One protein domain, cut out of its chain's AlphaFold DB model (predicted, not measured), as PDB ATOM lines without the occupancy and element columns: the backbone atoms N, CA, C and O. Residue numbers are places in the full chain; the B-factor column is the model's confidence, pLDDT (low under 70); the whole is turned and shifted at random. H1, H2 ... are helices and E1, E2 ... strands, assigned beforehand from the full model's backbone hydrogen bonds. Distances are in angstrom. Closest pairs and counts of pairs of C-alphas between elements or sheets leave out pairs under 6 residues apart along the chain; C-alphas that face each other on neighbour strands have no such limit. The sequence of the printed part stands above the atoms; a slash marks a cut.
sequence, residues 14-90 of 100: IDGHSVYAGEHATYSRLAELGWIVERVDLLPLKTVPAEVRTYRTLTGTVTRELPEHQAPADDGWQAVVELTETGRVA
ATOM      1  N   ILE A  14      17.427 -44.064 -54.298       59.44
ATOM      2  CA  ILE A  14      16.584 -43.260 -53.419       59.44
ATOM      3  C   ILE A  14      15.517 -42.609 -54.290       59.44
ATOM      4  O   ILE A  14      15.858 -41.854 -55.198       59.44
ATOM      5  N   ASP A  15      14.242 -42.915 -54.038       62.78
ATOM      6  CA  ASP A  15      13.115 -42.394 -54.834       62.78
ATOM      7  C   ASP A  15      13.301 -42.618 -56.355       62.78
ATOM      8  O   ASP A  15      13.069 -41.745 -57.188       62.78
ATOM      9  N   GLY A  16      13.835 -43.786 -56.732       62.44
ATOM     10  CA  GLY A  16      14.145 -44.129 -58.126       62.44
ATOM     11  C   GLY A  16      15.389 -43.447 -58.716       62.44
ATOM     12  O   GLY A  16      15.718 -43.695 -59.878       62.44
ATOM     13  N   HIS A  17      16.117 -42.633 -57.946       63.06
ATOM     14  CA  HIS A  17      17.345 -41.967 -58.378       63.06
ATOM     15  C   HIS A  17      18.606 -42.702 -57.918       63.06
ATOM     16  O   HIS A  17      18.790 -42.989 -56.736       63.06
ATOM     17  N   SER A  18      19.510 -42.958 -58.869       61.72
ATOM     18  CA  SER A  18      20.852 -43.479 -58.603       61.72
ATOM     19  C   SER A  18      21.665 -42.467 -57.821       61.72
ATOM     20  O   SER A  18      22.043 -41.441 -58.373       61.72
ATOM     21  N   VAL A  19      21.962 -42.783 -56.564       62.22
ATOM     22  CA  VAL A  19      22.846 -41.970 -55.728       62.22
ATOM     23  C   VAL A  19      24.283 -42.428 -55.949       62.22
ATOM     24  O   VAL A  19      24.609 -43.594 -55.715       62.22
ATOM     25  N   TYR A  20      25.160 -41.528 -56.402       60.09
ATOM     26  CA  TYR A  20      26.568 -41.850 -56.650       60.09
ATOM     27  C   TYR A  20      27.537 -40.890 -55.944       60.09
ATOM     28  O   TYR A  20      27.344 -39.677 -55.896       60.09
ATOM     29  N   ALA A  21      28.647 -41.436 -55.434       65.81
ATOM     30  CA  ALA A  21      29.775 -40.686 -54.872       65.81
ATOM     31  C   ALA A  21      29.366 -39.573 -53.878       65.81
ATOM     32  O   ALA A  21      28.908 -39.868 -52.777       65.81
ATOM     33  N   GLY A  22      29.561 -38.299 -54.237       60.97
ATOM     34  CA  GLY A  22      29.303 -37.154 -53.355       60.97
ATOM     35  C   GLY A  22      27.837 -36.998 -52.943       60.97
ATOM     36  O   GLY A  22      27.567 -36.465 -51.870       60.97
ATOM     37  N   GLU A  23      26.901 -37.521 -53.734       66.19
ATOM     38  CA  GLU A  23      25.467 -37.468 -53.430       66.19
ATOM     39  C   GLU A  23      25.127 -38.310 -52.197       66.19
ATOM     40  O   GLU A  23      24.274 -37.920 -51.403       66.19
ATOM     41  N   HIS A  24      25.865 -39.400 -51.959       70.19
ATOM     42  CA  HIS A  24      25.719 -40.196 -50.743       70.19
ATOM     43  C   HIS A  24      26.003 -39.353 -49.495       70.19
ATOM     44  O   HIS A  24      25.254 -39.411 -48.526       70.19
ATOM     45  N   ALA A  25      27.057 -38.530 -49.513       73.69
ATOM     46  CA  ALA A  25      27.389 -37.658 -48.388       73.69
ATOM     47  C   ALA A  25      26.299 -36.603 -48.147       73.69
ATOM     48  O   ALA A  25      26.007 -36.265 -47.001       73.69
ATOM     49  N   THR A  26      25.664 -36.111 -49.213       79.81
ATOM     50  CA  THR A  26      24.515 -35.206 -49.107       79.81
ATOM     51  C   THR A  26      23.321 -35.896 -48.455       79.81
ATOM     52  O   THR A  26      22.804 -35.371 -47.474       79.81
ATOM     53  N   TYR A  27      22.913 -37.076 -48.927       77.88
ATOM     54  CA  TYR A  27      21.794 -37.822 -48.339       77.88
ATOM     55  C   TYR A  27      22.054 -38.210 -46.881       77.88
ATOM     56  O   TYR A  27      21.216 -37.933 -46.025       77.88
ATOM     57  N   SER A  28      23.251 -38.720 -46.568       79.88
ATOM     58  CA  SER A  28      23.652 -38.995 -45.184       79.88
ATOM     59  C   SER A  28      23.546 -37.742 -44.318       79.88
ATOM     60  O   SER A  28      22.996 -37.795 -43.221       79.88
ATOM     61  N   ARG A  29      23.986 -36.583 -44.825       84.31
ATOM     62  CA  ARG A  29      23.895 -35.332 -44.073       84.31
ATOM     63  C   ARG A  29      22.450 -34.875 -43.858       84.31
ATOM     64  O   ARG A  29      22.128 -34.384 -42.780       84.31
ATOM     65  N   LEU A  30      21.580 -35.021 -44.855       86.69
ATOM     66  CA  LEU A  30      20.157 -34.690 -44.728       86.69
ATOM     67  C   LEU A  30      19.461 -35.593 -43.699       86.69
ATOM     68  O   LEU A  30      18.642 -35.106 -42.917       86.69
ATOM     69  N   ALA A  31      19.813 -36.880 -43.671       86.69
ATOM     70  CA  ALA A  31      19.319 -37.829 -42.680       86.69
ATOM     71  C   ALA A  31      19.833 -37.495 -41.267       86.69
ATOM     72  O   ALA A  31      19.043 -37.435 -40.330       86.69
ATOM     73  N   GLU A  32      21.124 -37.176 -41.109       88.38
ATOM     74  CA  GLU A  32      21.711 -36.729 -39.832       88.38
ATOM     75  C   GLU A  32      21.043 -35.467 -39.273       88.38
ATOM     76  O   GLU A  32      20.880 -35.325 -38.063       88.38
ATOM     77  N   LEU A  33      20.660 -34.533 -40.149       89.38
ATOM     78  CA  LEU A  33      19.920 -33.325 -39.773       89.38
ATOM     79  C   LEU A  33      18.444 -33.609 -39.441       89.38
ATOM     80  O   LEU A  33      17.721 -32.696 -39.036       89.38
ATOM     81  N   GLY A  34      17.984 -34.847 -39.628       89.56
ATOM     82  CA  GLY A  34      16.598 -35.256 -39.435       89.56
ATOM     83  C   GLY A  34      15.645 -34.637 -40.455       89.56
ATOM     84  O   GLY A  34      14.462 -34.480 -40.161       89.56
ATOM     85  N   TRP A  35      16.141 -34.221 -41.624       89.81
ATOM     86  CA  TRP A  35      15.321 -33.598 -42.669       89.81
ATOM     87  C   TRP A  35      14.628 -34.634 -43.544       89.81
ATOM     88  O   TRP A  35      13.539 -34.375 -44.049       89.81
ATOM     89  N   ILE A  36      15.231 -35.808 -43.687       89.38
ATOM     90  CA  ILE A  36      14.665 -36.936 -44.419       89.38
ATOM     91  C   ILE A  36      14.717 -38.207 -43.574       89.38
ATOM     92  O   ILE A  36      15.529 -38.309 -42.654       89.38
ATOM     93  N   VAL A  37      13.873 -39.176 -43.916       88.19
ATOM     94  CA  VAL A  37      13.937 -40.549 -43.406       88.19
ATOM     95  C   VAL A  37      13.913 -41.512 -44.587       88.19
ATOM     96  O   VAL A  37      13.013 -41.453 -45.424       88.19
ATOM     97  N   GLU A  38      14.895 -42.410 -44.640       86.38
ATOM     98  CA  GLU A  38      14.904 -43.555 -45.552       86.38
ATOM     99  C   GLU A  38      14.036 -44.670 -44.958       86.38
ATOM    100  O   GLU A  38      14.339 -45.212 -43.894       86.38
ATOM    101  N   ARG A  39      12.941 -45.020 -45.637       86.12
ATOM    102  CA  ARG A  39      11.958 -46.015 -45.185       86.12
ATOM    103  C   ARG A  39      12.404 -47.445 -45.480       86.12
ATOM    104  O   ARG A  39      11.707 -48.220 -46.135       86.12
ATOM    105  N   VAL A  40      13.590 -47.804 -44.987       83.44
ATOM    106  CA  VAL A  40      14.130 -49.172 -45.074       83.44
ATOM    107  C   VAL A  40      13.259 -50.189 -44.328       83.44
ATOM    108  O   VAL A  40      13.295 -51.375 -44.639       83.44
ATOM    109  N   ASP A  41      12.431 -49.725 -43.386       84.44
ATOM    110  CA  ASP A  41      11.423 -50.513 -42.670       84.44
ATOM    111  C   ASP A  41      10.302 -51.042 -43.576       84.44
ATOM    112  O   ASP A  41       9.652 -52.028 -43.235       84.44
ATOM    113  N   LEU A  42      10.083 -50.412 -44.734       86.19
ATOM    114  CA  LEU A  42       9.069 -50.824 -45.706       86.19
ATOM    115  C   LEU A  42       9.594 -51.833 -46.732       86.19
ATOM    116  O   LEU A  42       8.823 -52.315 -47.563       86.19
ATOM    117  N   LEU A  43      10.891 -52.149 -46.705       86.12
ATOM    118  CA  LEU A  43      11.473 -53.100 -47.640       86.12
ATOM    119  C   LEU A  43      10.968 -54.515 -47.329       86.12
ATOM    120  O   LEU A  43      11.065 -54.962 -46.186       86.12
ATOM    121  N   PRO A  44      10.491 -55.269 -48.333       89.50
ATOM    122  CA  PRO A  44      10.258 -56.695 -48.166       89.50
ATOM    123  C   PRO A  44      11.566 -57.382 -47.766       89.50
ATOM    124  O   PRO A  44      12.586 -57.210 -48.436       89.50
ATOM    125  N   LEU A  45      11.536 -58.164 -46.688       90.94
ATOM    126  CA  LEU A  45      12.715 -58.852 -46.165       90.94
ATOM    127  C   LEU A  45      12.661 -60.353 -46.460       90.94
ATOM    128  O   LEU A  45      11.588 -60.958 -46.520       90.94
ATOM    129  N   LYS A  46      13.840 -60.951 -46.621       89.56
ATOM    130  CA  LYS A  46      14.065 -62.397 -46.640       89.56
ATOM    131  C   LYS A  46      14.982 -62.782 -45.484       89.56
ATOM    132  O   LYS A  46      15.943 -62.073 -45.176       89.56
ATOM    133  N   THR A  47      14.728 -63.948 -44.897       94.69
ATOM    134  CA  THR A  47      15.683 -64.579 -43.984       94.69
ATOM    135  C   THR A  47      16.860 -65.112 -44.789       94.69
ATOM    136  O   THR A  47      16.686 -65.922 -45.702       94.69
ATOM    137  N   VAL A  48      18.061 -64.665 -44.443       91.12
ATOM    138  CA  VAL A  48      19.317 -65.193 -44.966       91.12
ATOM    139  C   VAL A  48      19.853 -66.196 -43.948       91.12
ATOM    140  O   VAL A  48      20.097 -65.801 -42.805       91.12
ATOM    141  N   PRO A  49      20.025 -67.478 -44.320       93.50
ATOM    142  CA  PRO A  49      20.522 -68.491 -43.399       93.50
ATOM    143  C   PRO A  49      21.967 -68.201 -42.988       93.50
ATOM    144  O   PRO A  49      22.715 -67.546 -43.717       93.50
ATOM    145  N   ALA A  50      22.370 -68.730 -41.833       94.62
ATOM    146  CA  ALA A  50      23.751 -68.635 -41.380       94.62
ATOM    147  C   ALA A  50      24.715 -69.265 -42.401       94.62
ATOM    148  O   ALA A  50      24.461 -70.349 -42.933       94.62
ATOM    149  N   GLU A  51      25.842 -68.605 -42.656       93.38
ATOM    150  CA  GLU A  51      26.830 -69.052 -43.635       93.38
ATOM    151  C   GLU A  51      28.261 -68.696 -43.219       93.38
ATOM    152  O   GLU A  51      28.521 -67.686 -42.565       93.38
ATOM    153  N   VAL A  52      29.223 -69.511 -43.644       93.69
ATOM    154  CA  VAL A  52      30.649 -69.223 -43.460       93.69
ATOM    155  C   VAL A  52      31.198 -68.680 -44.770       93.69
ATOM    156  O   VAL A  52      31.255 -69.399 -45.769       93.69
ATOM    157  N   ARG A  53      31.613 -67.410 -44.780       89.00
ATOM    158  CA  ARG A  53      32.199 -66.769 -45.962       89.00
ATOM    159  C   ARG A  53      33.695 -66.574 -45.803       89.00
ATOM    160  O   ARG A  53      34.190 -66.066 -44.796       89.00
ATOM    161  N   THR A  54      34.413 -66.922 -46.862       90.00
ATOM    162  CA  THR A  54      35.850 -66.706 -46.978       90.00
ATOM    163  C   THR A  54      36.115 -65.562 -47.949       90.00
ATOM    164  O   THR A  54      35.844 -65.654 -49.144       90.00
ATOM    165  N   TYR A  55      36.659 -64.473 -47.421       86.31
ATOM    166  CA  TYR A  55      37.002 -63.269 -48.161       86.31
ATOM    167  C   TYR A  55      38.480 -63.279 -48.504       86.31
ATOM    168  O   TYR A  55      39.333 -63.481 -47.638       86.31
ATOM    169  N   ARG A  56      38.799 -62.989 -49.762       88.56
ATOM    170  CA  ARG A  56      40.172 -62.716 -50.173       88.56
ATOM    171  C   ARG A  56      40.408 -61.214 -50.117       88.56
ATOM    172  O   ARG A  56      39.780 -60.462 -50.856       88.56
ATOM    173  N   THR A  57      41.302 -60.784 -49.242       84.44
ATOM    174  CA  THR A  57      41.723 -59.391 -49.100       84.44
ATOM    175  C   THR A  57      43.113 -59.202 -49.705       84.44
ATOM    176  O   THR A  57      43.803 -60.161 -50.056       84.44
ATOM    177  N   LEU A  58      43.549 -57.946 -49.830       84.19
ATOM    178  CA  LEU A  58      44.913 -57.629 -50.269       84.19
ATOM    179  C   LEU A  58      45.985 -58.204 -49.326       84.19
ATOM    180  O   LEU A  58      47.102 -58.459 -49.763       84.19
ATOM    181  N   THR A  59      45.644 -58.425 -48.054       84.56
ATOM    182  CA  THR A  59      46.555 -58.901 -47.003       84.56
ATOM    183  C   THR A  59      46.468 -60.405 -46.736       84.56
ATOM    184  O   THR A  59      47.249 -60.919 -45.942       84.56
ATOM    185  N   GLY A  60      45.552 -61.130 -47.384       87.50
ATOM    186  CA  GLY A  60      45.409 -62.571 -47.197       87.50
ATOM    187  C   GLY A  60      43.977 -63.059 -47.368       87.50
ATOM    188  O   GLY A  60      43.198 -62.510 -48.143       87.50
ATOM    189  N   THR A  61      43.638 -64.127 -46.654       89.56
ATOM    190  CA  THR A  61      42.295 -64.707 -46.660       89.56
ATOM    191  C   THR A  61      41.715 -64.618 -45.256       89.56
ATOM    192  O   THR A  61      42.367 -65.021 -44.297       89.56
ATOM    193  N   VAL A  62      40.504 -64.082 -45.135       90.56
ATOM    194  CA  VAL A  62      39.783 -63.941 -43.869       90.56
ATOM    195  C   VAL A  62      38.490 -64.733 -43.966       90.56
ATOM    196  O   VAL A  62      37.664 -64.465 -44.834       90.56
ATOM    197  N   THR A  63      38.300 -65.686 -43.060       91.81
ATOM    198  CA  THR A  63      37.037 -66.418 -42.923       91.81
ATOM    199  C   THR A  63      36.209 -65.784 -41.812       91.81
ATOM    200  O   THR A  63      36.744 -65.461 -40.752       91.81
ATOM    201  N   ARG A  64      34.915 -65.573 -42.062       89.81
ATOM    202  CA  ARG A  64      33.952 -65.084 -41.072       89.81
ATOM    203  C   ARG A  64      32.679 -65.910 -41.120       89.81
ATOM    204  O   ARG A  64      32.199 -66.253 -42.199       89.81
ATOM    205  N   GLU A  65      32.135 -66.170 -39.942       92.19
ATOM    206  CA  GLU A  65      30.789 -66.703 -39.788       92.19
ATOM    207  C   GLU A  65      29.802 -65.537 -39.813       92.19
ATOM    208  O   GLU A  65      29.955 -64.559 -39.077       92.19
ATOM    209  N   LEU A  66      28.820 -65.623 -40.702       89.81
ATOM    210  CA  LEU A  66      27.679 -64.727 -40.751       89.81
ATOM    211  C   LEU A  66      26.505 -65.467 -40.114       89.81
ATOM    212  O   LEU A  66      26.096 -66.502 -40.646       89.81
ATOM    213  N   PRO A  67      25.974 -64.985 -38.979       93.44
ATOM    214  CA  PRO A  67      24.783 -65.580 -38.397       93.44
ATOM    215  C   PRO A  67      23.574 -65.360 -39.312       93.44
ATOM    216  O   PRO A  67      23.590 -64.519 -40.218       93.44
ATOM    217  N   GLU A  68      22.508 -66.111 -39.048       95.06
ATOM    218  CA  GLU A  68      21.213 -65.867 -39.675       95.06
ATOM    219  C   GLU A  68      20.775 -64.418 -39.426       95.06
ATOM    220  O   GLU A  68      20.895 -63.898 -38.312       95.06
ATOM    221  N   HIS A  69      20.299 -63.749 -40.473       90.69
ATOM    222  CA  HIS A  69      19.872 -62.355 -40.403       90.69
ATOM    223  C   HIS A  69      18.784 -62.053 -41.436       90.69
ATOM    224  O   HIS A  69      18.542 -62.824 -42.363       90.69
ATOM    225  N   GLN A  70      18.116 -60.913 -41.273       90.69
ATOM    226  CA  GLN A  70      17.181 -60.391 -42.266       90.69
ATOM    227  C   GLN A  70      17.925 -59.489 -43.251       90.69
ATOM    228  O   GLN A  70      18.751 -58.671 -42.845       90.69
ATOM    229  N   ALA A  71      17.610 -59.620 -44.534       88.44
ATOM    230  CA  ALA A  71      18.105 -58.741 -45.589       88.44
ATOM    231  C   ALA A  71      16.964 -58.391 -46.555       88.44
ATOM    232  O   ALA A  71      15.984 -59.138 -46.619       88.44
ATOM    233  N   PRO A  72      17.070 -57.298 -47.329       88.31
ATOM    234  CA  PRO A  72      16.120 -57.015 -48.398       88.31
ATOM    235  C   PRO A  72      15.964 -58.208 -49.345       88.31
ATOM    236  O   PRO A  72      16.932 -58.894 -49.687       88.31
ATOM    237  N   ALA A  73      14.724 -58.488 -49.743       87.38
ATOM    238  CA  ALA A  73      14.410 -59.616 -50.608       87.38
ATOM    239  C   ALA A  73      15.044 -59.456 -51.999       87.38
ATOM    240  O   ALA A  73      15.551 -60.436 -52.556       87.38
ATOM    241  N   ASP A  74      15.053 -58.223 -52.508       81.50
ATOM    242  CA  ASP A  74      15.642 -57.824 -53.784       81.50
ATOM    243  C   ASP A  74      17.077 -57.301 -53.608       81.50
ATOM    244  O   ASP A  74      17.356 -56.494 -52.721       81.50
ATOM    245  N   ASP A  75      17.986 -57.741 -54.475       73.75
ATOM    246  CA  ASP A  75      19.394 -57.337 -54.445       73.75
ATOM    247  C   ASP A  75      19.591 -55.914 -55.019       73.75
ATOM    248  O   ASP A  75      20.601 -55.272 -54.733       73.75
ATOM    249  N   GLY A  76      18.618 -55.407 -55.792       76.69
ATOM    250  CA  GLY A  76      18.555 -54.034 -56.312       76.69
ATOM    251  C   GLY A  76      17.605 -53.115 -55.536       76.69
ATOM    252  O   GLY A  76      17.053 -52.181 -56.123       76.69
ATOM    253  N   TRP A  77      17.374 -53.411 -54.253       74.25
ATOM    254  CA  TRP A  77      16.351 -52.759 -53.436       74.25
ATOM    255  C   TRP A  77      16.433 -51.226 -53.455       74.25
ATOM    256  O   TRP A  77      17.502 -50.615 -53.546       74.25
ATOM    257  N   GLN A  78      15.260 -50.608 -53.333       77.62
ATOM    258  CA  GLN A  78      15.082 -49.159 -53.357       77.62
ATOM    259  C   GLN A  78      14.279 -48.749 -52.132       77.62
ATOM    260  O   GLN A  78      13.175 -49.254 -51.922       77.62
ATOM    261  N   ALA A  79      14.826 -47.846 -51.322       78.75
ATOM    262  CA  ALA A  79      14.092 -47.283 -50.200       78.75
ATOM    263  C   ALA A  79      13.367 -46.011 -50.641       78.75
ATOM    264  O   ALA A  79      13.927 -45.144 -51.319       78.75
ATOM    265  N   VAL A  80      12.113 -45.890 -50.215       83.44
ATOM    266  CA  VAL A  80      11.381 -44.627 -50.311       83.44
ATOM    267  C   VAL A  80      12.000 -43.644 -49.324       83.44
ATOM    268  O   VAL A  80      12.309 -44.014 -48.191       83.44
ATOM    269  N   VAL A  81      12.166 -42.393 -49.744       84.75
ATOM    270  CA  VAL A  81      12.618 -41.315 -48.865       84.75
ATOM    271  C   VAL A  81      11.489 -40.340 -48.618       84.75
ATOM    272  O   VAL A  81      10.871 -39.823 -49.542       84.75
ATOM    273  N   GLU A  82      11.233 -40.083 -47.343       88.19
ATOM    274  CA  GLU A  82      10.189 -39.172 -46.903       88.19
ATOM    275  C   GLU A  82      10.811 -37.909 -46.314       88.19
ATOM    276  O   GLU A  82      11.757 -37.961 -45.524       88.19
ATOM    277  N   LEU A  83      10.257 -36.755 -46.687       88.94
ATOM    278  CA  LEU A  83      10.626 -35.474 -46.101       88.94
ATOM    279  C   LEU A  83       9.944 -35.328 -44.738       88.94
ATOM    280  O   LEU A  83       8.718 -35.411 -44.624       88.94
ATOM    281  N   THR A  84      10.728 -35.069 -43.697       90.75
ATOM    282  CA  THR A  84      10.187 -34.863 -42.352       90.75
ATOM    283  C   THR A  84       9.530 -33.490 -42.232       90.75
ATOM    284  O   THR A  84       9.622 -32.641 -43.120       90.75
ATOM    285  N   GLU A  85       8.858 -33.229 -41.110       92.81
ATOM    286  CA  GLU A  85       8.371 -31.877 -40.814       92.81
ATOM    287  C   GLU A  85       9.522 -30.860 -40.740       92.81
ATOM    288  O   GLU A  85       9.470 -29.807 -41.373       92.81
ATOM    289  N   THR A  86      10.618 -31.216 -40.064       90.31
ATOM    290  CA  THR A  86      11.834 -30.393 -39.994       90.31
ATOM    291  C   THR A  86      12.416 -30.136 -41.384       90.31
ATOM    292  O   THR A  86      12.768 -29.002 -41.709       90.31
ATOM    293  N   GLY A  87      12.469 -31.168 -42.231       89.50
ATOM    294  CA  GLY A  87      12.919 -31.042 -43.614       89.50
ATOM    295  C   GLY A  87      12.014 -30.144 -44.453       89.50
ATOM    296  O   GLY A  87      12.512 -29.326 -45.223       89.50
ATOM    297  N   ARG A  88      10.690 -30.228 -44.265       89.81
ATOM    298  CA  ARG A  88       9.710 -29.351 -44.930       89.81
ATOM    299  C   ARG A  88       9.921 -27.884 -44.569       89.81
ATOM    300  O   ARG A  88       9.968 -27.042 -45.466       89.81
ATOM    301  N   VAL A  89      10.122 -27.580 -43.288       90.00
ATOM    302  CA  VAL A  89      10.414 -26.213 -42.823       90.00
ATOM    303  C   VAL A  89      11.754 -25.711 -43.371       90.00
ATOM    304  O   VAL A  89      11.835 -24.581 -43.863       90.00
ATOM    305  N   ALA A  90      12.800 -26.543 -43.341       87.25
ATOM    306  CA  ALA A  90      14.116 -26.191 -43.873       87.25
ATOM    307  C   ALA A  90      14.064 -25.904 -45.383       87.25
ATOM    308  O   ALA A  90      14.598 -24.892 -45.844       87.25
TER     309      ALA A  90
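Overview. This is residues 14 to 90 of the 100 residues of an uncharacterized protein of Mycolicibacterium mageritense (UniProt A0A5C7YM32). A long two-stranded ribbon, E2 with E5 and then E3 with E4, bends sharply and leads away from a small head where H1 packs on the short strand pair E1 and E6, with the short helix H2 at one end. The ribbon's tip, residues 56 to 61, sticks out free. The 77 printed residues hold two named helices and six named strands in the order H1, E1, E2, E3, E4, E5, E6, H2, with three antiparallel two-strand sheets, E1 - E6, E2 - E5 and E3 - E4. The class is mixed, helices and strands; the whole is only just loose, close to extended, with a radius of gyration of the C-alphas of 16.9 A and spans of 49 by 30 by 20 A.

Arrangement. Look first at the hairpin of E3, residues 51 to 57, and E4, residues 60 to 66: antiparallel at 157 degrees, with N 55 and O 62 within hydrogen-bond range at 2.8 A. E2, residues 45 to 48, runs on into E3 at 84 degrees. E5, residues 69 to 72, is antiparallel to E2 at 137 degrees; N 46 and O 71 are 2.8 A apart. E1, residues 36 to 38, and E6, residues 81 to 83, are antiparallel at 159 degrees, with N 37 and O 82 at 2.9 A. H1, residues 22 to 32, comes closest to E1 at the C-alphas of Leu 30 and Ile 36, 5.9 A. H2, residues 85 to 90, is only just apart from H1, at 8.2 A. In H1 and H2 every O i to N i+4 pair is within hydrogen-bond range.

Along the chain. Find C-alpha 22 at (29.303, -37.154, -53.355), where H1 starts its 15.5 A. E3 spans 18.6 A and E4 19.0 A, from C-alpha 60 at (45.409, -62.571, -47.197). H2 ends at C-alpha 90, (14.116, -26.191, -43.873).

Size, cuts and confidence. The C-alphas farthest apart, Gly 60 and Val 89, are 50.7 A apart. The printed part has no cut and no long link. Its mean pLDDT is 83.8; residues 14 to 23 are under 70.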